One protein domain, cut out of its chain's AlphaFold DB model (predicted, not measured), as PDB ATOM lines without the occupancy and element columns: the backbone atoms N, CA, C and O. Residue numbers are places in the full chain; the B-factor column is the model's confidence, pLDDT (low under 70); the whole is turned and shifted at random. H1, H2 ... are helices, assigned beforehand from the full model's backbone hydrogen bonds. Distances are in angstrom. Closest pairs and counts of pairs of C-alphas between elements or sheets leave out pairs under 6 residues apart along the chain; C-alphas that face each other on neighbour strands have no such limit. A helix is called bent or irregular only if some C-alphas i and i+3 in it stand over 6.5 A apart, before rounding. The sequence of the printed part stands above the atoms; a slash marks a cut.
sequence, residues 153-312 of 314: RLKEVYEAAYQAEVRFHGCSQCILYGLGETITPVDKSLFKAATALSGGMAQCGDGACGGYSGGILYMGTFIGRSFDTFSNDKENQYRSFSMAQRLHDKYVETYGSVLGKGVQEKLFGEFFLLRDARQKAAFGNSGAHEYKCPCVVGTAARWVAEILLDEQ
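Overview. This is residues 153 to 312 of the 314 residues of the protein "C_GCAxxG_C_C family protein" of Sediminispirochaeta smaragdinae (strain DSM 11293 / JCM 15392 / SEBR 4228) (UniProt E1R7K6). Six helices, H1 to H5 and H8, make an elongated bundle with the short H4 in its middle: H2, H3, H5 and H8 pack on H4, and H1 packs on H2 and H8. H7, with H6 before it in the chain, lies toward one end of the long axis, and the link of residues 221 to 233 reaches the other end. The bundle is up and down, each helix running against the one before it in the chain, and its packing is part aligned, part crossed. The printed part has 160 residues with eight named helices, H1 to H8 in chain order, and no named strand; its class is all helix. It is compact, with a radius of gyration of the C-alphas of 15.2 A and spans of 49 by 30 by 30 A.

Arrangement. H1, residues 153 to 168, and H2, residues 171 to 182, form a hairpin at a steep tilt of 45 degrees; their closest C-alphas, of Ala 161 and Gly 178, are 3.9 A apart. H2 touches H3, residues 188 to 197, with residues 172 to 177 alone, closest at the C-alphas of Ser 172 and Leu 197, 5.8 A. H4, residues 210 to 220, touches H2 at a steep tilt of 45 degrees, the same way, closest at the C-alphas of Ser 172 and Gly 210, 4.0 A. H4 and H5, residues 234 to 255, form a hairpin at a shallow tilt of 25 degrees, closest at the C-alphas of Ile 216 and Ala 244, 5.7 A. H5 touches H6, residues 260 to 268, with residue 255 alone; the C-alphas of Tyr 255 and Val 263 are closest, 5.3 A. H7, residues 277 to 285, touches no helix, but is near H8, residues 288 to 310, with 5 pairs of C-alphas within 10 A. H8 touches H1 at 33 degrees, a shallow tilt only just short of steep, opposite ways, closest at the C-alphas of Tyr 158 and Gly 298, 4.0 A. H8 touches H4 at a shallow tilt of 21 degrees, the same way, closest at the C-alphas of Gly 211 and Val 297, 5.0 A. H6 and H7 are apart. Every O i to N i+4 pair is within hydrogen-bond range in H1, H4, H5, H6 and H7; the counts are 7 of 8 in H2, 3 of 6 in H3 and 16 of 19 in H8.

Along the chain. H1 begins at C-alpha 153 (26.276, -28.423, -8.243) and spans 22.2 A. H5 spans 30.8 A and H8 31.0 A, ending at C-alpha 310 (37.935, -32.812, -11.932). H3 and H8 are irregular: C-alphas 193 and 196 are 7.0 A apart, and C-alphas 290 and 293 are 7.7 A apart.

Size, cuts and confidence. The C-alphas farthest apart, of Asn 232 and Asn 285, are 49.7 A apart. The links H3 to H4 and H4 to H5 are long. The printed part has no cut, and no printed residue is under 70 in pLDDT.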
ATOM      1  N   ARG A 153      25.442 -29.609  -7.979       98.19
ATOM      2  CA  ARG A 153      26.276 -28.423  -8.243       98.19
ATOM      3  C   ARG A 153      26.289 -28.032  -9.721       98.19
ATOM      4  O   ARG A 153      26.179 -26.857 -10.051       98.19
ATOM      5  N   LEU A 154      26.385 -29.015 -10.620       98.62
ATOM      6  CA  LEU A 154      26.338 -28.779 -12.065       98.62
ATOM      7  C   LEU A 154      25.004 -28.154 -12.508       98.62
ATOM      8  O   LEU A 154      25.003 -27.280 -13.376       98.62
ATOM      9  N   LYS A 155      23.883 -28.579 -11.911       98.62
ATOM     10  CA  LYS A 155      22.554 -28.002 -12.161       98.62
ATOM     11  C   LYS A 155      22.449 -26.564 -11.650       98.62
ATOM     12  O   LYS A 155      22.004 -25.703 -12.399       98.62
ATOM     13  N   GLU A 156      22.897 -26.304 -10.422       98.50
ATOM     14  CA  GLU A 156      22.853 -24.971  -9.800       98.50
ATOM     15  C   GLU A 156      23.654 -23.942 -10.606       98.50
ATOM     16  O   GLU A 156      23.146 -22.869 -10.924       98.50
ATOM     17  N   VAL A 157      24.879 -24.296 -11.006       98.44
ATOM     18  CA  VAL A 157      25.743 -23.436 -11.827       98.44
ATOM     19  C   VAL A 157      25.114 -23.152 -13.195       98.44
ATOM     20  O   VAL A 157      25.117 -22.005 -13.650       98.44
ATOM     21  N   TYR A 158      24.573 -24.185 -13.854       98.81
ATOM     22  CA  TYR A 158      23.892 -24.035 -15.141       98.81
ATOM     23  C   TYR A 158      22.730 -23.043 -15.033       98.81
ATOM     24  O   TYR A 158      22.644 -22.106 -15.826       98.81
ATOM     25  N   GLU A 159      21.856 -23.242 -14.045       98.56
ATOM     26  CA  GLU A 159      20.637 -22.454 -13.874       98.56
ATOM     27  C   GLU A 159      20.957 -21.006 -13.491       98.56
ATOM     28  O   GLU A 159      20.424 -20.082 -14.101       98.56
ATOM     29  N   ALA A 160      21.902 -20.780 -12.573       98.69
ATOM     30  CA  ALA A 160      22.312 -19.432 -12.185       98.69
ATOM     31  C   ALA A 160      22.860 -18.624 -13.376       98.69
ATOM     32  O   ALA A 160      22.478 -17.470 -13.581       98.69
ATOM     33  N   ALA A 161      23.721 -19.233 -14.197       98.75
ATOM     34  CA  ALA A 161      24.302 -18.571 -15.362       98.75
ATOM     35  C   ALA A 161      23.278 -18.380 -16.500       98.75
ATOM     36  O   ALA A 161      23.269 -17.333 -17.152       98.75
ATOM     37  N   TYR A 162      22.374 -19.347 -16.704       98.75
ATOM     38  CA  TYR A 162      21.251 -19.226 -17.638       98.75
ATOM     39  C   TYR A 162      20.366 -18.030 -17.272       98.75
ATOM     40  O   TYR A 162      20.124 -17.156 -18.105       98.75
ATOM     41  N   GLN A 163      19.912 -17.962 -16.016       98.44
ATOM     42  CA  GLN A 163      19.016 -16.902 -15.552       98.44
ATOM     43  C   GLN A 163      19.697 -15.531 -15.576       98.44
ATOM     44  O   GLN A 163      19.059 -14.525 -15.892       98.44
ATOM     45  N   ALA A 164      21.005 -15.479 -15.309       98.44
ATOM     46  CA  ALA A 164      21.778 -14.256 -15.467       98.44
ATOM     47  C   ALA A 164      21.753 -13.750 -16.918       98.44
ATOM     48  O   ALA A 164      21.548 -12.558 -17.135       98.44
ATOM     49  N   GLU A 165      21.928 -14.625 -17.914       98.44
ATOM     50  CA  GLU A 165      21.895 -14.223 -19.329       98.44
ATOM     51  C   GLU A 165      20.496 -13.800 -19.781       98.44
ATOM     52  O   GLU A 165      20.387 -12.818 -20.510       98.44
ATOM     53  N   VAL A 166      19.434 -14.469 -19.312       97.75
ATOM     54  CA  VAL A 166      18.042 -14.047 -19.569       97.75
ATOM     55  C   VAL A 166      17.785 -12.644 -19.018       97.75
ATOM     56  O   VAL A 166      17.147 -11.822 -19.671       97.75
ATOM     57  N   ARG A 167      18.264 -12.358 -17.800       97.31
ATOM     58  CA  ARG A 167      17.925 -11.125 -17.081       97.31
ATOM     59  C   ARG A 167      18.782  -9.929 -17.475       97.31
ATOM     60  O   ARG A 167      18.275  -8.811 -17.534       97.31
ATOM     61  N   PHE A 168      20.082 -10.141 -17.641       96.75
ATOM     62  CA  PHE A 168      21.050  -9.050 -17.742       96.75
ATOM     63  C   PHE A 168      21.667  -8.925 -19.131       96.75
ATOM     64  O   PHE A 168      22.123  -7.837 -19.488       96.75
ATOM     65  N   HIS A 169      21.646 -10.006 -19.918       95.00
ATOM     66  CA  HIS A 169      22.475 -10.169 -21.109       95.00
ATOM     67  C   HIS A 169      23.971  -9.961 -20.803       95.00
ATOM     68  O   HIS A 169      24.383  -9.633 -19.694       95.00
ATOM     69  N   GLY A 170      24.809 -10.082 -21.829       94.81
ATOM     70  CA  GLY A 170      26.244  -9.899 -21.650       94.81
ATOM     71  C   GLY A 170      26.891 -11.194 -21.175       94.81
ATOM     72  O   GLY A 170      27.405 -11.295 -20.063       94.81
ATOM     73  N   CYS A 171      26.906 -12.171 -22.080       96.62
ATOM     74  CA  CYS A 171      27.305 -13.550 -21.836       96.62
ATOM     75  C   CYS A 171      28.617 -13.754 -21.061       96.62
ATOM     76  O   CYS A 171      28.714 -14.714 -20.299       96.62
ATOM     77  N   SER A 172      29.611 -12.869 -21.201       98.06
ATOM     78  CA  SER A 172      30.856 -12.942 -20.420       98.06
ATOM     79  C   SER A 172      30.693 -12.552 -18.953       98.06
ATOM     80  O   SER A 172      31.358 -13.128 -18.099       98.06
ATOM     81  N   GLN A 173      29.815 -11.602 -18.639       98.50
ATOM     82  CA  GLN A 173      29.490 -11.241 -17.260       98.50
ATOM     83  C   GLN A 173      28.487 -12.223 -16.657       98.50
ATOM     84  O   GLN A 173      28.622 -12.573 -15.491       98.50
ATOM     85  N   CYS A 174      27.535 -12.728 -17.440       98.62
ATOM     86  CA  CYS A 174      26.522 -13.660 -16.944       98.62
ATOM     87  C   CYS A 174      27.102 -15.012 -16.519       98.62
ATOM     88  O   CYS A 174      26.689 -15.543 -15.488       98.62
ATOM     89  N   ILE A 175      28.106 -15.538 -17.235       98.62
ATOM     90  CA  ILE A 175      28.813 -16.739 -16.769       98.62
ATOM     91  C   ILE A 175      29.567 -16.480 -15.455       98.62
ATOM     92  O   ILE A 175      29.477 -17.290 -14.536       98.62
ATOM     93  N   LEU A 176      30.254 -15.336 -15.335       98.75
ATOM     94  CA  LEU A 176      30.952 -14.947 -14.105       98.75
ATOM     95  C   LEU A 176      29.979 -14.751 -12.940       98.75
ATOM     96  O   LEU A 176      30.278 -15.172 -11.831       98.75
ATOM     97  N   TYR A 177      28.814 -14.155 -13.193       98.50
ATOM     98  CA  TYR A 177      27.752 -14.009 -12.203       98.50
ATOM     99  C   TYR A 177      27.288 -15.381 -11.704       98.50
ATOM    100  O   TYR A 177      27.328 -15.644 -10.506       98.50
ATOM    101  N   GLY A 178      26.904 -16.280 -12.616       98.19
ATOM    102  CA  GLY A 178      26.380 -17.596 -12.247       98.19
ATOM    103  C   GLY A 178      27.385 -18.449 -11.472       98.19
ATOM    104  O   GLY A 178      27.038 -19.024 -10.443       98.19
ATOM    105  N   LEU A 179      28.643 -18.490 -11.921       98.62
ATOM    106  CA  LEU A 179      29.728 -19.178 -11.210       98.62
ATOM    107  C   LEU A 179      30.063 -18.492  -9.874       98.62
ATOM    108  O   LEU A 179      30.298 -19.162  -8.871       98.62
ATOM    109  N   GLY A 180      30.035 -17.158  -9.849       98.19
ATOM    110  CA  GLY A 180      30.286 -16.336  -8.668       98.19
ATOM    111  C   GLY A 180      29.320 -16.601  -7.517       98.19
ATOM    112  O   GLY A 180      29.748 -16.744  -6.375       98.19
ATOM    113  N   GLU A 181      28.033 -16.708  -7.839       97.50
ATOM    114  CA  GLU A 181      26.959 -16.947  -6.868       97.50
ATOM    115  C   GLU A 181      26.939 -18.387  -6.335       97.50
ATOM    116  O   GLU A 181      26.454 -18.633  -5.233       97.50
ATOM    117  N   THR A 182      27.440 -19.352  -7.112       97.56
ATOM    118  CA  THR A 182      27.271 -20.788  -6.817       97.56
ATOM    119  C   THR A 182      28.538 -21.486  -6.332       97.56
ATOM    120  O   THR A 182      28.446 -22.512  -5.660       97.56
ATOM    121  N   ILE A 183      29.720 -20.961  -6.664       97.19
ATOM    122  CA  ILE A 183      31.007 -21.597  -6.357       97.19
ATOM    123  C   ILE A 183      31.857 -20.692  -5.472       97.19
ATOM    124  O   ILE A 183      32.162 -21.029  -4.330       97.19
ATOM    125  N   THR A 184      32.304 -19.558  -6.002       96.56
ATOM    126  CA  THR A 184      33.183 -18.619  -5.296       96.56
ATOM    127  C   THR A 184      33.009 -17.228  -5.889       96.56
ATOM    128  O   THR A 184      33.127 -17.108  -7.115       96.56
ATOM    129  N   PRO A 185      32.782 -16.189  -5.059       97.56
ATOM    130  CA  PRO A 185      32.539 -14.829  -5.525       97.56
ATOM    131  C   PRO A 185      33.615 -14.306  -6.480       97.56
ATOM    132  O   PRO A 185      34.812 -14.482  -6.258       97.56
ATOM    133  N   VAL A 186      33.175 -13.613  -7.530       97.81
ATOM    134  CA  VAL A 186      34.060 -13.007  -8.534       97.81
ATOM    135  C   VAL A 186      34.544 -11.636  -8.066       97.81
ATOM    136  O   VAL A 186      33.754 -10.814  -7.596       97.81
ATOM    137  N   ASP A 187      35.838 -11.359  -8.248       97.00
ATOM    138  CA  ASP A 187      36.395 -10.029  -8.003       97.00
ATOM    139  C   ASP A 187      35.702  -8.954  -8.861       97.00
ATOM    140  O   ASP A 187      35.448  -9.126 -10.057       97.00
ATOM    141  N   LYS A 188      35.430  -7.793  -8.256       97.88
ATOM    142  CA  LYS A 188      34.687  -6.707  -8.911       97.88
ATOM    143  C   LYS A 188      35.413  -6.168 -10.143       97.88
ATOM    144  O   LYS A 188      34.758  -5.783 -11.115       97.88
ATOM    145  N   SER A 189      36.742  -6.128 -10.118       97.94
ATOM    146  CA  SER A 189      37.544  -5.651 -11.245       97.94
ATOM    147  C   SER A 189      37.502  -6.652 -12.392       97.94
ATOM    148  O   SER A 189      37.318  -6.238 -13.536       97.94
ATOM    149  N   LEU A 190      37.573  -7.955 -12.094       97.62
ATOM    150  CA  LEU A 190      37.401  -9.010 -13.096       97.62
ATOM    151  C   LEU A 190      36.013  -8.943 -13.748       97.62
ATOM    152  O   LEU A 190      35.905  -8.915 -14.976       97.62
ATOM    153  N   PHE A 191      34.957  -8.832 -12.940       98.44
ATOM    154  CA  PHE A 191      33.586  -8.707 -13.439       98.44
ATOM    155  C   PHE A 191      33.405  -7.470 -14.334       98.44
ATOM    156  O   PHE A 191      32.774  -7.543 -15.391       98.44
ATOM    157  N   LYS A 192      33.993  -6.330 -13.947       98.38
ATOM    158  CA  LYS A 192      33.973  -5.095 -14.743       98.38
ATOM    159  C   LYS A 192      34.742  -5.256 -16.057       98.38
ATOM    160  O   LYS A 192      34.235  -4.859 -17.108       98.38
ATOM    161  N   ALA A 193      35.934  -5.850 -16.016       98.12
ATOM    162  CA  ALA A 193      36.779  -6.061 -17.192       98.12
ATOM    163  C   ALA A 193      36.125  -6.989 -18.230       98.12
ATOM    164  O   ALA A 193      36.312  -6.801 -19.431       98.12
ATOM    165  N   ALA A 194      35.293  -7.934 -17.789       98.25
ATOM    166  CA  ALA A 194      34.608  -8.871 -18.672       98.25
ATOM    167  C   ALA A 194      33.515  -8.236 -19.553       98.25
ATOM    168  O   ALA A 194      33.109  -8.868 -20.526       98.25
ATOM    169  N   THR A 195      33.051  -7.010 -19.270       97.56
ATOM    170  CA  THR A 195      31.938  -6.346 -19.990       97.56
ATOM    171  C   THR A 195      32.112  -6.384 -21.511       97.56
ATOM    172  O   THR A 195      31.223  -6.809 -22.249       97.56
ATOM    173  N   ALA A 196      33.291  -5.986 -21.997       97.31
ATOM    174  CA  ALA A 196      33.556  -5.867 -23.428       97.31
ATOM    175  C   ALA A 196      33.795  -7.218 -24.125       97.31
ATOM    176  O   ALA A 196      33.924  -7.249 -25.341       97.31
ATOM    177  N   LEU A 197      33.822  -8.340 -23.400       98.00
ATOM    178  CA  LEU A 197      34.007  -9.672 -23.993       98.00
ATOM    179  C   LEU A 197      32.699 -10.282 -24.527       98.00
ATOM    180  O   LEU A 197      32.697 -11.329 -25.169       98.00
ATOM    181  N   SER A 198      31.570  -9.611 -24.303       96.44
ATOM    182  CA  SER A 198      30.253 -10.060 -24.753       96.44
ATOM    183  C   SER A 198      29.981  -9.801 -26.236       96.44
ATOM    184  O   SER A 198      30.617  -8.968 -26.880       96.44
ATOM    185  N   GLY A 199      28.991 -10.512 -26.787       93.81
ATOM    186  CA  GLY A 199      28.575 -10.347 -28.186       93.81
ATOM    187  C   GLY A 199      29.617 -10.830 -29.199       93.81
ATOM    188  O   GLY A 199      29.699 -10.278 -30.292       93.81
ATOM    189  N   GLY A 200      30.436 -11.819 -28.821       82.94
ATOM    190  CA  GLY A 200      31.601 -12.211 -29.618       82.94
ATOM    191  C   GLY A 200      32.683 -11.133 -29.572       82.94
ATOM    192  O   GLY A 200      33.203 -10.770 -30.621       82.94
ATOM    193  N   MET A 201      32.919 -10.606 -28.361       85.69
ATOM    194  CA  MET A 201      33.692  -9.415 -27.989       85.69
ATOM    195  C   MET A 201      33.203  -8.099 -28.615       85.69
ATOM    196  O   MET A 201      33.211  -7.912 -29.813       85.69
ATOM    197  N   ALA A 202      32.780  -7.125 -27.823       96.44
ATOM    198  CA  ALA A 202      32.338  -5.805 -28.279       96.44
ATOM    199  C   ALA A 202      31.292  -5.811 -29.421       96.44
ATOM    200  O   ALA A 202      31.224  -4.861 -30.200       96.44
ATOM    201  N   GLN A 203      30.450  -6.854 -29.499       95.44
ATOM    202  CA  GLN A 203      29.373  -6.992 -30.498       95.44
ATOM    203  C   GLN A 203      29.845  -7.118 -31.961       95.44
ATOM    204  O   GLN A 203      29.032  -6.982 -32.879       95.44
ATOM    205  N   CYS A 204      31.133  -7.386 -32.193       94.81
ATOM    206  CA  CYS A 204      31.685  -7.577 -33.536       94.81
ATOM    207  C   CYS A 204      31.448  -8.995 -34.077       94.81
ATOM    208  O   CYS A 204      31.328  -9.176 -35.285       94.81
ATOM    209  N   GLY A 205      31.327  -9.991 -33.192       92.50
ATOM    210  CA  GLY A 205      30.993 -11.374 -33.542       92.50
ATOM    211  C   GLY A 205      32.158 -12.220 -34.058       92.50
ATOM    212  O   GLY A 205      32.102 -13.446 -33.977       92.50
ATOM    213  N   ASP A 206      33.233 -11.600 -34.530       94.62
ATOM    214  CA  ASP A 206      34.466 -12.256 -34.972       94.62
ATOM    215  C   ASP A 206      35.423 -12.615 -33.823       94.62
ATOM    216  O   ASP A 206      36.399 -13.334 -34.041       94.62
ATOM    217  N   GLY A 207      35.118 -12.186 -32.597       97.31
ATOM    218  CA  GLY A 207      35.806 -12.586 -31.378       97.31
ATOM    219  C   GLY A 207      35.221 -13.829 -30.700       97.31
ATOM    220  O   GLY A 207      34.203 -14.390 -31.107       97.31
ATOM    221  N   ALA A 208      35.867 -14.253 -29.613       98.19
ATOM    222  CA  ALA A 208      35.428 -15.351 -28.754       98.19
ATOM    223  C   ALA A 208      34.014 -15.126 -28.194       98.19
ATOM    224  O   ALA A 208      33.642 -14.015 -27.816       98.19
ATOM    225  N   CYS A 209      33.235 -16.203 -28.098       98.50
ATOM    226  CA  CYS A 209      31.964 -16.212 -27.389       98.50
ATOM    227  C   CYS A 209      32.182 -15.798 -25.926       98.50
ATOM    228  O   CYS A 209      33.082 -16.313 -25.264       98.50
ATOM    229  N   GLY A 210      31.327 -14.916 -25.399       98.44
ATOM    230  CA  GLY A 210      31.497 -14.400 -24.040       98.44
ATOM    231  C   GLY A 210      31.417 -15.486 -22.963       98.44
ATOM    232  O   GLY A 210      32.180 -15.429 -22.005       98.44
ATOM    233  N   GLY A 211      30.585 -16.520 -23.152       98.25
ATOM    234  CA  GLY A 211      30.555 -17.681 -22.253       98.25
ATOM    235  C   GLY A 211      31.890 -18.439 -22.217       98.25
ATOM    236  O   GLY A 211      32.335 -18.858 -21.155       98.25
ATOM    237  N   TYR A 212      32.589 -18.529 -23.352       98.81
ATOM    238  CA  TYR A 212      33.888 -19.197 -23.440       98.81
ATOM    239  C   TYR A 212      34.981 -18.357 -22.773       98.81
ATOM    240  O   TYR A 212      35.666 -18.827 -21.864       98.81
ATOM    241  N   SER A 213      35.105 -17.084 -23.164       98.69
ATOM    242  CA  SER A 213      36.121 -16.193 -22.598       98.69
ATOM    243  C   SER A 213      35.904 -15.939 -21.105       98.69
ATOM    244  O   SER A 213      36.864 -15.920 -20.342       98.69
ATOM    245  N   GLY A 214      34.649 -15.775 -20.669       98.69
ATOM    246  CA  GLY A 214      34.307 -15.598 -19.258       98.69
ATOM    247  C   GLY A 214      34.591 -16.852 -18.429       98.69
ATOM    248  O   GLY A 214      35.098 -16.742 -17.317       98.69
ATOM    249  N   GLY A 215      34.359 -18.044 -18.988       98.62
ATOM    250  CA  GLY A 215      34.703 -19.307 -18.334       98.62
ATOM    251  C   GLY A 215      36.210 -19.489 -18.136       98.62
ATOM    252  O   GLY A 215      36.641 -19.870 -17.051       98.62
ATOM    253  N   ILE A 216      37.020 -19.142 -19.144       98.69
ATOM    254  CA  ILE A 216      38.489 -19.136 -19.021       98.69
ATOM    255  C   ILE A 216      38.943 -18.152 -17.945       98.69
ATOM    256  O   ILE A 216      39.779 -18.505 -17.113       98.69
ATOM    257  N   LEU A 217      38.381 -16.938 -17.936       98.44
ATOM    258  CA  LEU A 217      38.685 -15.947 -16.905       98.44
ATOM    259  C   LEU A 217      38.378 -16.476 -15.501       98.44
ATOM    260  O   LEU A 217      39.204 -16.300 -14.611       98.44
ATOM    261  N   TYR A 218      37.235 -17.144 -15.314       98.69
ATOM    262  CA  TYR A 218      36.862 -17.724 -14.024       98.69
ATOM    263  C   TYR A 218      37.822 -18.833 -13.590       98.69
ATOM    264  O   TYR A 218      38.326 -18.800 -12.479       98.69
ATOM    265  N   MET A 219      38.143 -19.796 -14.461       98.56
ATOM    266  CA  MET A 219      39.098 -20.862 -14.109       98.56
ATOM    267  C   MET A 219      40.487 -20.302 -13.769       98.56
ATOM    268  O   MET A 219      41.159 -20.803 -12.867       98.56
ATOM    269  N   GLY A 220      40.890 -19.224 -14.446       97.19
ATOM    270  CA  GLY A 220      42.141 -18.519 -14.186       97.19
ATOM    271  C   GLY A 220      42.252 -17.915 -12.782       97.19
ATOM    272  O   GLY A 220      43.374 -17.699 -12.327       97.19
ATOM    273  N   THR A 221      41.138 -17.673 -12.076       97.00
ATOM    274  CA  THR A 221      41.177 -17.186 -10.683       97.00
ATOM    275  C   THR A 221      41.548 -18.276  -9.682       97.00
ATOM    276  O   THR A 221      41.994 -17.949  -8.586       97.00
ATOM    277  N   PHE A 222      41.390 -19.551 -10.049       97.38
ATOM    278  CA  PHE A 222      41.803 -20.695  -9.233       97.38
ATOM    279  C   PHE A 222      43.234 -21.104  -9.555       97.38
ATOM    280  O   PHE A 222      44.038 -21.303  -8.651       97.38
ATOM    281  N   ILE A 223      43.543 -21.235 -10.850       94.69
ATOM    282  CA  ILE A 223      44.857 -21.649 -11.342       94.69
ATOM    283  C   ILE A 223      45.254 -20.760 -12.517       94.69
ATOM    284  O   ILE A 223      44.731 -20.851 -13.633       94.69
ATOM    285  N   GLY A 224      46.237 -19.913 -12.253       92.81
ATOM    286  CA  GLY A 224      46.839 -18.993 -13.198       92.81
ATOM    287  C   GLY A 224      48.079 -18.363 -12.577       92.81
ATOM    288  O   GLY A 224      48.311 -18.468 -11.375       92.81
ATOM    289  N   ARG A 225      48.892 -17.703 -13.401       94.62
ATOM    290  CA  ARG A 225      50.019 -16.917 -12.892       94.62
ATOM    291  C   ARG A 225      49.504 -15.589 -12.355       94.62
ATOM    292  O   ARG A 225      48.715 -14.928 -13.034       94.62
ATOM    293  N   SER A 226      49.989 -15.180 -11.190       92.31
ATOM    294  CA  SER A 226      49.785 -13.816 -10.711       92.31
ATOM    295  C   SER A 226      50.789 -12.871 -11.378       92.31
ATOM    296  O   SER A 226      51.690 -13.299 -12.105       92.31
ATOM    297  N   PHE A 227      50.644 -11.569 -11.130       93.44
ATOM    298  CA  PHE A 227      51.642 -10.590 -11.558       93.44
ATOM    299  C   PHE A 227      53.025 -10.903 -10.959       93.44
ATOM    300  O   PHE A 227      54.027 -10.871 -11.671       93.44
ATOM    301  N   ASP A 228      53.060 -11.302  -9.686       95.50
ATOM    302  CA  ASP A 228      54.297 -11.581  -8.950       95.50
ATOM    303  C   ASP A 228      54.981 -12.882  -9.396       95.50
ATOM    304  O   ASP A 228      56.206 -12.975  -9.373       95.50
ATOM    305  N   THR A 229      54.209 -13.881  -9.844       92.38
ATOM    306  CA  THR A 229      54.734 -15.187 -10.293       92.38
ATOM    307  C   THR A 229      54.847 -15.317 -11.814       92.38
ATOM    308  O   THR A 229      55.205 -16.375 -12.342       92.38
ATOM    309  N   PHE A 230      54.569 -14.239 -12.559       92.75
ATOM    310  CA  PHE A 230      54.483 -14.262 -14.020       92.75
ATOM    311  C   PHE A 230      55.743 -14.822 -14.701       92.75
ATOM    312  O   PHE A 230      55.636 -15.503 -15.727       92.75
ATOM    313  N   SER A 231      56.929 -14.559 -14.146       93.69
ATOM    314  CA  SER A 231      58.216 -14.929 -14.744       93.69
ATOM    315  C   SER A 231      58.635 -16.386 -14.511       93.69
ATOM    316  O   SER A 231      59.444 -16.892 -15.288       93.69
ATOM    317  N   ASN A 232      58.103 -17.075 -13.494       94.38
ATOM    318  CA  ASN A 232      58.655 -18.357 -13.034       94.38
ATOM    319  C   ASN A 232      57.629 -19.453 -12.687       94.38
ATOM    320  O   ASN A 232      58.038 -20.592 -12.477       94.38
ATOM    321  N   ASP A 233      56.323 -19.185 -12.706       95.81
ATOM    322  CA  ASP A 233      55.292 -20.198 -12.428       95.81
ATOM    323  C   ASP A 233      54.763 -20.860 -13.715       95.81
ATOM    324  O   ASP A 233      53.670 -20.590 -14.222       95.81
ATOM    325  N   LYS A 234      55.604 -21.719 -14.303       96.19
ATOM    326  CA  LYS A 234      55.244 -22.495 -15.501       96.19
ATOM    327  C   LYS A 234      54.200 -23.564 -15.216       96.19
ATOM    328  O   LYS A 234      53.385 -23.844 -16.091       96.19
ATOM    329  N   GLU A 235      54.201 -24.130 -14.018       95.50
ATOM    330  CA  GLU A 235      53.262 -25.178 -13.641       95.50
ATOM    331  C   GLU A 235      51.816 -24.677 -13.725       95.50
ATOM    332  O   GLU A 235      51.028 -25.217 -14.506       95.50
ATOM    333  N   ASN A 236      51.478 -23.581 -13.034       95.88
ATOM    334  CA  ASN A 236      50.120 -23.040 -13.095       95.88
ATOM    335  C   ASN A 236      49.797 -22.447 -14.468       95.88
ATOM    336  O   ASN A 236      48.641 -22.476 -14.883       95.88
ATOM    337  N   GLN A 237      50.797 -21.970 -15.223       96.56
ATOM    338  CA  GLN A 237      50.591 -21.575 -16.618       96.56
ATOM    339  C   GLN A 237      50.052 -22.742 -17.463       96.56
ATOM    340  O   GLN A 237      49.024 -22.590 -18.123       96.56
ATOM    341  N   TYR A 238      50.727 -23.895 -17.452       97.31
ATOM    342  CA  TYR A 238      50.325 -25.048 -18.264       97.31
ATOM    343  C   TYR A 238      49.063 -25.732 -17.735       97.31
ATOM    344  O   TYR A 238      48.240 -26.168 -18.537       97.31
ATOM    345  N   ARG A 239      48.853 -25.764 -16.414       97.25
ATOM    346  CA  ARG A 239      47.585 -26.237 -15.836       97.25
ATOM    347  C   ARG A 239      46.408 -25.357 -16.264       97.25
ATOM    348  O   ARG A 239      45.383 -25.878 -16.694       97.25
ATOM    349  N   SER A 240      46.578 -24.033 -16.245       97.69
ATOM    350  CA  SER A 240      45.570 -23.085 -16.741       97.69
ATOM    351  C   SER A 240      45.272 -23.295 -18.232       97.69
ATOM    352  O   SER A 240      44.109 -23.333 -18.636       97.69
ATOM    353  N   PHE A 241      46.308 -23.532 -19.051       98.19
ATOM    354  CA  PHE A 241      46.133 -23.887 -20.463       98.19
ATOM    355  C   PHE A 241      45.367 -25.195 -20.653       98.19
ATOM    356  O   PHE A 241      44.437 -25.218 -21.453       98.19
ATOM    357  N   SER A 242      45.698 -26.240 -19.896       98.50
ATOM    358  CA  SER A 242      45.001 -27.530 -19.952       98.50
ATOM    359  C   SER A 242      43.503 -27.378 -19.661       98.50
ATOM    360  O   SER A 242      42.662 -27.832 -20.437       98.50
ATOM    361  N   MET A 243      43.138 -26.647 -18.602       98.69
ATOM    362  CA  MET A 243      41.730 -26.363 -18.297       98.69
ATOM    363  C   MET A 243      41.035 -25.578 -19.422       98.69
ATOM    364  O   MET A 243      39.921 -25.916 -19.826       98.69
ATOM    365  N   ALA A 244      41.694 -24.552 -19.969       98.69
ATOM    366  CA  ALA A 244      41.152 -23.760 -21.073       98.69
ATOM    367  C   ALA A 244      40.991 -24.577 -22.371       98.69
ATOM    368  O   ALA A 244      40.021 -24.367 -23.101       98.69
ATOM    369  N   GLN A 245      41.897 -25.522 -22.641       98.81
ATOM    370  CA  GLN A 245      41.819 -26.463 -23.764       98.81
ATOM    371  C   GLN A 245      40.640 -27.428 -23.601       98.81
ATOM    372  O   GLN A 245      39.850 -27.586 -24.522       98.81
ATOM    373  N   ARG A 246      40.416 -27.970 -22.400       98.81
ATOM    374  CA  ARG A 246      39.237 -28.812 -22.126       98.81
ATOM    375  C   ARG A 246      37.921 -28.065 -22.371       98.81
ATOM    376  O   ARG A 246      36.975 -28.639 -22.908       98.81
ATOM    377  N   LEU A 247      37.846 -26.782 -22.002       98.88
ATOM    378  CA  LEU A 247      36.673 -25.956 -22.307       98.88
ATOM    379  C   LEU A 247      36.571 -25.644 -23.809       98.88
ATOM    380  O   LEU A 247      35.471 -25.666 -24.359       98.88
ATOM    381  N   HIS A 248      37.699 -25.377 -24.472       98.88
ATOM    382  CA  HIS A 248      37.766 -25.170 -25.920       98.88
ATOM    383  C   HIS A 248      37.186 -26.366 -26.675       98.88
ATOM    384  O   HIS A 248      36.300 -26.190 -27.510       98.88
ATOM    385  N   ASP A 249      37.631 -27.573 -26.340       98.75
ATOM    386  CA  ASP A 249      37.235 -28.793 -27.039       98.75
ATOM    387  C   ASP A 249      35.738 -29.047 -26.878       98.75
ATOM    388  O   ASP A 249      35.042 -29.272 -27.866       98.75
ATOM    389  N   LYS A 250      35.190 -28.841 -25.674       98.69
ATOM    390  CA  LYS A 250      33.738 -28.896 -25.440       98.69
ATOM    391  C   LYS A 250      32.963 -27.892 -26.303       98.69
ATOM    392  O   LYS A 250      31.913 -28.236 -26.853       98.69
ATOM    393  N   TYR A 251      33.473 -26.671 -26.472       98.69
ATOM    394  CA  TYR A 251      32.873 -25.666 -27.357       98.69
ATOM    395  C   TYR A 251      32.937 -26.069 -28.832       98.69
ATOM    396  O   TYR A 251      31.942 -25.930 -29.543       98.69
ATOM    397  N   VAL A 252      34.077 -26.578 -29.299       98.62
ATOM    398  CA  VAL A 252      34.252 -27.014 -30.689       98.62
ATOM    399  C   VAL A 252      33.393 -28.240 -30.991       98.62
ATOM    400  O   VAL A 252      32.692 -28.255 -31.995       98.62
ATOM    401  N   GLU A 253      33.356 -29.232 -30.106       97.44
ATOM    402  CA  GLU A 253      32.514 -30.421 -30.270       97.44
ATOM    403  C   GLU A 253      31.019 -30.090 -30.306       97.44
ATOM    404  O   GLU A 253      30.257 -30.680 -31.079       97.44
ATOM    405  N   THR A 254      30.587 -29.144 -29.470       97.94
ATOM    406  CA  THR A 254      29.169 -28.791 -29.328       97.94
ATOM    407  C   THR A 254      28.731 -27.814 -30.412       97.94
ATOM    408  O   THR A 254      27.745 -28.036 -31.121       97.94
ATOM    409  N   TYR A 255      29.467 -26.713 -30.547       97.69
ATOM    410  CA  TYR A 255      29.077 -25.568 -31.359       97.69
ATOM    411  C   TYR A 255      29.857 -25.445 -32.669       97.69
ATOM    412  O   TYR A 255      29.487 -24.642 -33.519       97.69
ATOM    413  N   GLY A 256      30.922 -26.225 -32.857       97.44
ATOM    414  CA  GLY A 256      31.821 -26.123 -34.009       97.44
ATOM    415  C   GLY A 256      32.834 -24.978 -33.912       97.44
ATOM    416  O   GLY A 256      33.689 -24.850 -34.782       97.44
ATOM    417  N   SER A 257      32.751 -24.123 -32.887       98.12
ATOM    418  CA  SER A 257      33.623 -22.957 -32.743       98.12
ATOM    419  C   SER A 257      33.601 -22.387 -31.327       98.12
ATOM    420  O   SER A 257      32.595 -22.467 -30.622       98.12
ATOM    421  N   VAL A 258      34.691 -21.716 -30.952       98.50
ATOM    422  CA  VAL A 258      34.743 -20.812 -29.791       98.50
ATOM    423  C   VAL A 258      34.378 -19.366 -30.143       98.50
ATOM    424  O   VAL A 258      34.223 -18.542 -29.245       98.50
ATOM    425  N   LEU A 259      34.248 -19.027 -31.431       98.50
ATOM    426  CA  LEU A 259      33.913 -17.675 -31.883       98.50
ATOM    427  C   LEU A 259      32.416 -17.401 -31.746       98.50
ATOM    428  O   LEU A 259      31.589 -18.270 -32.022       98.50
ATOM    429  N   GLY A 260      32.061 -16.166 -31.391       97.31
ATOM    430  CA  GLY A 260      30.674 -15.725 -31.257       97.31
ATOM    431  C   GLY A 260      29.857 -15.992 -32.521       97.31
ATOM    432  O   GLY A 260      28.772 -16.562 -32.424       97.31
ATOM    433  N   LYS A 261      30.405 -15.669 -33.700       97.62
ATOM    434  CA  LYS A 261      29.767 -15.947 -34.993       97.62
ATOM    435  C   LYS A 261      29.532 -17.435 -35.238       97.62
ATOM    436  O   LYS A 261      28.427 -17.795 -35.611       97.62
ATOM    437  N   GLY A 262      30.508 -18.299 -34.948       97.75
ATOM    438  CA  GLY A 262      30.382 -19.737 -35.201       97.75
ATOM    439  C   GLY A 262      29.356 -20.388 -34.276       97.75
ATOM    440  O   GLY A 262      28.546 -21.205 -34.707       97.75
ATOM    441  N   VAL A 263      29.311 -19.948 -33.013       97.62
ATOM    442  CA  VAL A 263      28.251 -20.352 -32.078       97.62
ATOM    443  C   VAL A 263      26.878 -19.888 -32.576       97.62
ATOM    444  O   VAL A 263      25.916 -20.651 -32.499       97.62
ATOM    445  N   GLN A 264      26.763 -18.668 -33.114       96.38
ATOM    446  CA  GLN A 264      25.502 -18.192 -33.686       96.38
ATOM    447  C   GLN A 264      25.095 -18.990 -34.931       96.38
ATOM    448  O   GLN A 264      23.989 -19.521 -34.967       96.38
ATOM    449  N   GLU A 265      25.988 -19.173 -35.899       96.38
ATOM    450  CA  GLU A 265      25.719 -19.954 -37.112       96.38
ATOM    451  C   GLU A 265      25.214 -21.356 -36.765       96.38
ATOM    452  O   GLU A 265      24.252 -21.844 -37.357       96.38
ATOM    453  N   LYS A 266      25.779 -21.980 -35.727       95.81
ATOM    454  CA  LYS A 266      25.309 -23.279 -35.253       95.81
ATOM    455  C   LYS A 266      23.890 -23.257 -34.676       95.81
ATOM    456  O   LYS A 266      23.142 -24.211 -34.875       95.81
ATOM    457  N   LEU A 267      23.537 -22.222 -33.915       94.31
ATOM    458  CA  LEU A 267      22.267 -22.134 -33.180       94.31
ATOM    459  C   LEU A 267      21.119 -21.545 -34.001       94.31
ATOM    460  O   LEU A 267      19.955 -21.895 -33.791       94.31
ATOM    461  N   PHE A 268      21.435 -20.607 -34.886       93.69
ATOM    462  CA  PHE A 268      20.470 -19.822 -35.645       93.69
ATOM    463  C   PHE A 268      20.485 -20.171 -37.136       93.69
ATOM    464  O   PHE A 268      19.495 -19.924 -37.811       93.69
ATOM    465  N   GLY A 269      21.558 -20.793 -37.637       94.44
ATOM    466  CA  GLY A 269      21.786 -20.997 -39.070       94.44
ATOM    467  C   GLY A 269      22.412 -19.785 -39.765       94.44
ATOM    468  O   GLY A 269      22.694 -19.847 -40.956       94.44
ATOM    469  N   GLU A 270      22.638 -18.696 -39.029       94.69
ATOM    470  CA  GLU A 270      23.192 -17.438 -39.524       94.69
ATOM    471  C   GLU A 270      23.916 -16.678 -38.400       94.69
ATOM    472  O   GLU A 270      23.802 -17.019 -37.219       94.69
ATOM    473  N   PHE A 271      24.654 -15.638 -38.781       95.69
ATOM    474  CA  PHE A 271      25.318 -14.712 -37.870       95.69
ATOM    475  C   PHE A 271      24.643 -13.337 -37.910       95.69
ATOM    476  O   PHE A 271      24.339 -12.821 -38.983       95.69
ATOM    477  N   PHE A 272      24.489 -12.715 -36.738       96.12
ATOM    478  CA  PHE A 272      23.961 -11.363 -36.574       96.12
ATOM    479  C   PHE A 272      25.054 -10.403 -36.086       96.12
ATOM    480  O   PHE A 272      25.576 -10.540 -34.973       96.12
ATOM    481  N   LEU A 273      25.344  -9.359 -36.866       95.50
ATOM    482  CA  LEU A 273      26.211  -8.261 -36.442       95.50
ATOM    483  C   LEU A 273      25.462  -7.355 -35.457       95.50
ATOM    484  O   LEU A 273      24.719  -6.457 -35.844       95.50
ATOM    485  N   LEU A 274      25.693  -7.559 -34.162       95.25
ATOM    486  CA  LEU A 274      24.919  -6.914 -33.092       95.25
ATOM    487  C   LEU A 274      25.150  -5.397 -32.959       95.25
ATOM    488  O   LEU A 274      24.423  -4.732 -32.219       95.25
ATOM    489  N   ARG A 275      26.140  -4.842 -33.669       93.88
ATOM    490  CA  ARG A 275      26.353  -3.389 -33.799       93.88
ATOM    491  C   ARG A 275      25.379  -2.731 -34.776       93.88
ATOM    492  O   ARG A 275      25.174  -1.523 -34.694       93.88
ATOM    493  N   ASP A 276      24.782  -3.509 -35.675       96.44
ATOM    494  CA  ASP A 276      23.679  -3.054 -36.507       96.44
ATOM    495  C   ASP A 276      22.356  -3.218 -35.748       96.44
ATOM    496  O   ASP A 276      22.018  -4.298 -35.260       96.44
ATOM    497  N   ALA A 277      21.586  -2.136 -35.643       96.44
ATOM    498  CA  ALA A 277      20.364  -2.127 -34.845       96.44
ATOM    499  C   ALA A 277      19.281  -3.075 -35.392       96.44
ATOM    500  O   ALA A 277      18.528  -3.651 -34.604       96.44
ATOM    501  N   ARG A 278      19.208  -3.270 -36.717       97.31
ATOM    502  CA  ARG A 278      18.213  -4.160 -37.336       97.31
ATOM    503  C   ARG A 278      18.575  -5.616 -37.084       97.31
ATOM    504  O   ARG A 278      17.718  -6.386 -36.660       97.31
ATOM    505  N   GLN A 279      19.842  -5.979 -37.267       97.44
ATOM    506  CA  GLN A 279      20.331  -7.324 -36.971       97.44
ATOM    507  C   GLN A 279      20.258  -7.640 -35.478       97.44
ATOM    508  O   GLN A 279      19.870  -8.744 -35.114       97.44
ATOM    509  N   LYS A 280      20.534  -6.672 -34.597       96.25
ATOM    510  CA  LYS A 280      20.349  -6.841 -33.150       96.25
ATOM    511  C   LYS A 280      18.888  -7.115 -32.777       96.25
ATOM    512  O   LYS A 280      18.627  -7.960 -31.924       96.25
ATOM    513  N   ALA A 281      17.936  -6.434 -33.417       96.75
ATOM    514  CA  ALA A 281      16.514  -6.708 -33.219       96.75
ATOM    515  C   ALA A 281      16.121  -8.096 -33.756       96.75
ATOM    516  O   ALA A 281      15.441  -8.848 -33.062       96.75
ATOM    517  N   ALA A 282      16.600  -8.470 -34.948       97.19
ATOM    518  CA  ALA A 282      16.376  -9.798 -35.525       97.19
ATOM    519  C   ALA A 282      16.945 -10.918 -34.636       97.19
ATOM    520  O   ALA A 282      16.270 -11.916 -34.386       97.19
ATOM    521  N   PHE A 283      18.138 -10.708 -34.075       96.44
ATOM    522  CA  PHE A 283      18.754 -11.598 -33.100       96.44
ATOM    523  C   PHE A 283      17.853 -11.792 -31.876       96.44
ATOM    524  O   PHE A 283      17.544 -12.930 -31.524       96.44
ATOM    525  N   GLY A 284      17.348 -10.705 -31.281       95.19
ATOM    526  CA  GLY A 284      16.380 -10.773 -30.181       95.19
ATOM    527  C   GLY A 284      15.134 -11.587 -30.546       95.19
ATOM    528  O   GLY A 284      14.820 -12.558 -29.861       95.19
ATOM    529  N   ASN A 285      14.505 -11.267 -31.679       95.50
ATOM    530  CA  ASN A 285      13.292 -11.934 -32.175       95.50
ATOM    531  C   ASN A 285      13.496 -13.424 -32.503       95.50
ATOM    532  O   ASN A 285      12.533 -14.183 -32.571       95.50
ATOM    533  N   SER A 286      14.740 -13.865 -32.704       93.44
ATOM    534  CA  SER A 286      15.078 -15.271 -32.953       93.44
ATOM    535  C   SER A 286      15.155 -16.134 -31.677       93.44
ATOM    536  O   SER A 286      15.574 -17.301 -31.738       93.44
ATOM    537  N   GLY A 287      14.777 -15.567 -30.522       93.38
ATOM    538  CA  GLY A 287      14.817 -16.209 -29.206       93.38
ATOM    539  C   GLY A 287      16.211 -16.217 -28.572       93.38
ATOM    540  O   GLY A 287      16.507 -17.074 -27.733       93.38
ATOM    541  N   ALA A 288      17.098 -15.306 -28.994       93.81
ATOM    542  CA  ALA A 288      18.486 -15.289 -28.539       93.81
ATOM    543  C   ALA A 288      18.606 -15.173 -27.015       93.81
ATOM    544  O   ALA A 288      19.303 -15.983 -26.407       93.81
ATOM    545  N   HIS A 289      17.891 -14.227 -26.403       92.88
ATOM    546  CA  HIS A 289      17.921 -13.992 -24.955       92.88
ATOM    547  C   HIS A 289      16.866 -14.787 -24.175       92.88
ATOM    548  O   HIS A 289      16.923 -14.829 -22.954       92.88
ATOM    549  N   GLU A 290      15.935 -15.456 -24.859       92.06
ATOM    550  CA  GLU A 290      14.904 -16.268 -24.202       92.06
ATOM    551  C   GLU A 290      15.454 -17.617 -23.743       92.06
ATOM    552  O   GLU A 290      15.187 -18.058 -22.628       92.06
ATOM    553  N   TYR A 291      16.222 -18.283 -24.610       90.69
ATOM    554  CA  TYR A 291      16.781 -19.593 -24.278       90.69
ATOM    555  C   TYR A 291      18.052 -19.957 -25.040       90.69
ATOM    556  O   TYR A 291      18.827 -20.760 -24.537       90.69
ATOM    557  N   LYS A 292      18.333 -19.409 -26.230       95.06
ATOM    558  CA  LYS A 292      19.485 -19.873 -27.027       95.06
ATOM    559  C   LYS A 292      20.835 -19.469 -26.430       95.06
ATOM    560  O   LYS A 292      21.623 -20.344 -26.081       95.06
ATOM    561  N   CYS A 293      21.107 -18.173 -26.277       96.81
ATOM    562  CA  CYS A 293      22.316 -17.695 -25.600       96.81
ATOM    563  C   CYS A 293      22.343 -18.074 -24.113       96.81
ATOM    564  O   CYS A 293      23.398 -18.527 -23.666       96.81
ATOM    565  N   PRO A 294      21.218 -18.017 -23.369       98.25
ATOM    566  CA  PRO A 294      21.147 -18.576 -22.024       98.25
ATOM    567  C   PRO A 294      21.593 -20.040 -21.927       98.25
ATOM    568  O   PRO A 294      22.376 -20.369 -21.040       98.25
ATOM    569  N   CYS A 295      21.197 -20.912 -22.868       97.81
ATOM    570  CA  CYS A 295      21.671 -22.302 -22.899       97.81
ATOM    571  C   CYS A 295      23.187 -22.387 -23.104       97.81
ATOM    572  O   CYS A 295      23.833 -23.208 -22.457       97.81
ATOM    573  N   VAL A 296      23.776 -21.545 -23.964       98.38
ATOM    574  CA  VAL A 296      25.239 -21.509 -24.166       98.38
ATOM    575  C   VAL A 296      25.947 -21.110 -22.878       98.38
ATOM    576  O   VAL A 296      26.902 -21.767 -22.475       98.38
ATOM    577  N   VAL A 297      25.473 -20.049 -22.223       98.69
ATOM    578  CA  VAL A 297      26.068 -19.522 -20.990       98.69
ATOM    579  C   VAL A 297      25.937 -20.528 -19.842       98.69
ATOM    580  O   VAL A 297      26.937 -20.836 -19.197       98.69
ATOM    581  N   GLY A 298      24.751 -21.109 -19.639       98.69
ATOM    582  CA  GLY A 298      24.521 -22.164 -18.648       98.69
ATOM    583  C   GLY A 298      25.371 -23.411 -18.903       98.69
ATOM    584  O   GLY A 298      26.006 -23.941 -17.991       98.69
ATOM    585  N   THR A 299      25.447 -23.858 -20.158       98.81
ATOM    586  CA  THR A 299      26.256 -25.024 -20.550       98.81
ATOM    587  C   THR A 299      27.742 -24.785 -20.305       98.81
ATOM    588  O   THR A 299      28.419 -25.642 -19.739       98.81
ATOM    589  N   ALA A 300      28.240 -23.607 -20.668       98.81
ATOM    590  CA  ALA A 300      29.624 -23.230 -20.434       98.81
ATOM    591  C   ALA A 300      29.956 -23.145 -18.942       98.81
ATOM    592  O   ALA A 300      30.988 -23.661 -18.519       98.81
ATOM    593  N   ALA A 301      29.062 -22.568 -18.134       98.88
ATOM    594  CA  ALA A 301      29.215 -22.518 -16.685       98.88
ATOM    595  C   ALA A 301      29.297 -23.934 -16.090       98.88
ATOM    596  O   ALA A 301      30.203 -24.239 -15.315       98.88
ATOM    597  N   ARG A 302      28.405 -24.836 -16.521       98.81
ATOM    598  CA  ARG A 302      28.442 -26.250 -16.129       98.81
ATOM    599  C   ARG A 302      29.780 -26.899 -16.479       98.81
ATOM    600  O   ARG A 302      30.341 -27.598 -15.642       98.81
ATOM    601  N   TRP A 303      30.292 -26.691 -17.691       98.88
ATOM    602  CA  TRP A 303      31.582 -27.248 -18.103       98.88
ATOM    603  C   TRP A 303      32.748 -26.705 -17.285       98.88
ATOM    604  O   TRP A 303      33.632 -27.474 -16.924       98.88
ATOM    605  N   VAL A 304      32.737 -25.414 -16.951       98.88
ATOM    606  CA  VAL A 304      33.730 -24.820 -16.047       98.88
ATOM    607  C   VAL A 304      33.679 -25.497 -14.678       98.88
ATOM    608  O   VAL A 304      34.708 -25.946 -14.187       98.88
ATOM    609  N   ALA A 305      32.491 -25.649 -14.086       98.81
ATOM    610  CA  ALA A 305      32.334 -26.353 -12.814       98.81
ATOM    611  C   ALA A 305      32.788 -27.822 -12.896       98.81
ATOM    612  O   ALA A 305      33.426 -28.323 -11.976       98.81
ATOM    613  N   GLU A 306      32.497 -28.509 -14.003       98.69
ATOM    614  CA  GLU A 306      32.946 -29.880 -14.265       98.69
ATOM    615  C   GLU A 306      34.476 -29.983 -14.282       98.69
ATOM    616  O   GLU A 306      35.035 -30.855 -13.620       98.69
ATOM    617  N   ILE A 307      35.144 -29.064 -14.987       98.81
ATOM    618  CA  ILE A 307      36.606 -28.994 -15.071       98.81
ATOM    619  C   ILE A 307      37.207 -28.715 -13.691       98.81
ATOM    620  O   ILE A 307      38.107 -29.440 -13.279       98.81
ATOM    621  N   LEU A 308      36.680 -27.735 -12.950       98.69
ATOM    622  CA  LEU A 308      37.158 -27.402 -11.603       98.69
ATOM    623  C   LEU A 308      36.988 -28.566 -10.615       98.69
ATOM    624  O   LEU A 308      37.885 -28.819  -9.814       98.69
ATOM    625  N   LEU A 309      35.872 -29.300 -10.683       98.38
ATOM    626  CA  LEU A 309      35.655 -30.498  -9.864       98.38
ATOM    627  C   LEU A 309      36.646 -31.618 -10.212       98.38
ATOM    628  O   LEU A 309      37.102 -32.328  -9.321       98.38
ATOM    629  N   ASP A 310      36.966 -31.799 -11.495       97.69
ATOM    630  CA  ASP A 310      37.935 -32.812 -11.932       97.69
ATOM    631  C   ASP A 310      39.369 -32.453 -11.513       97.69
ATOM    632  O   ASP A 310      40.150 -33.339 -11.177       97.69
ATOM    633  N   GLU A 311      39.692 -31.160 -11.475       97.50
ATOM    634  CA  GLU A 311      40.954 -30.624 -10.944       97.50
ATOM    635  C   GLU A 311      40.983 -30.563  -9.403       97.50
ATOM    636  O   GLU A 311      41.990 -30.151  -8.829       97.50
ATOM    637  N   GLN A 312      39.896 -30.966  -8.730       97.25
ATOM    638  CA  GLN A 312      39.734 -30.923  -7.267       97.25
ATOM    639  C   GLN A 312      39.901 -29.515  -6.674       97.25
ATOM    640  O   GLN A 312      40.408 -29.343  -5.567       97.25
TER     641      GLN A 312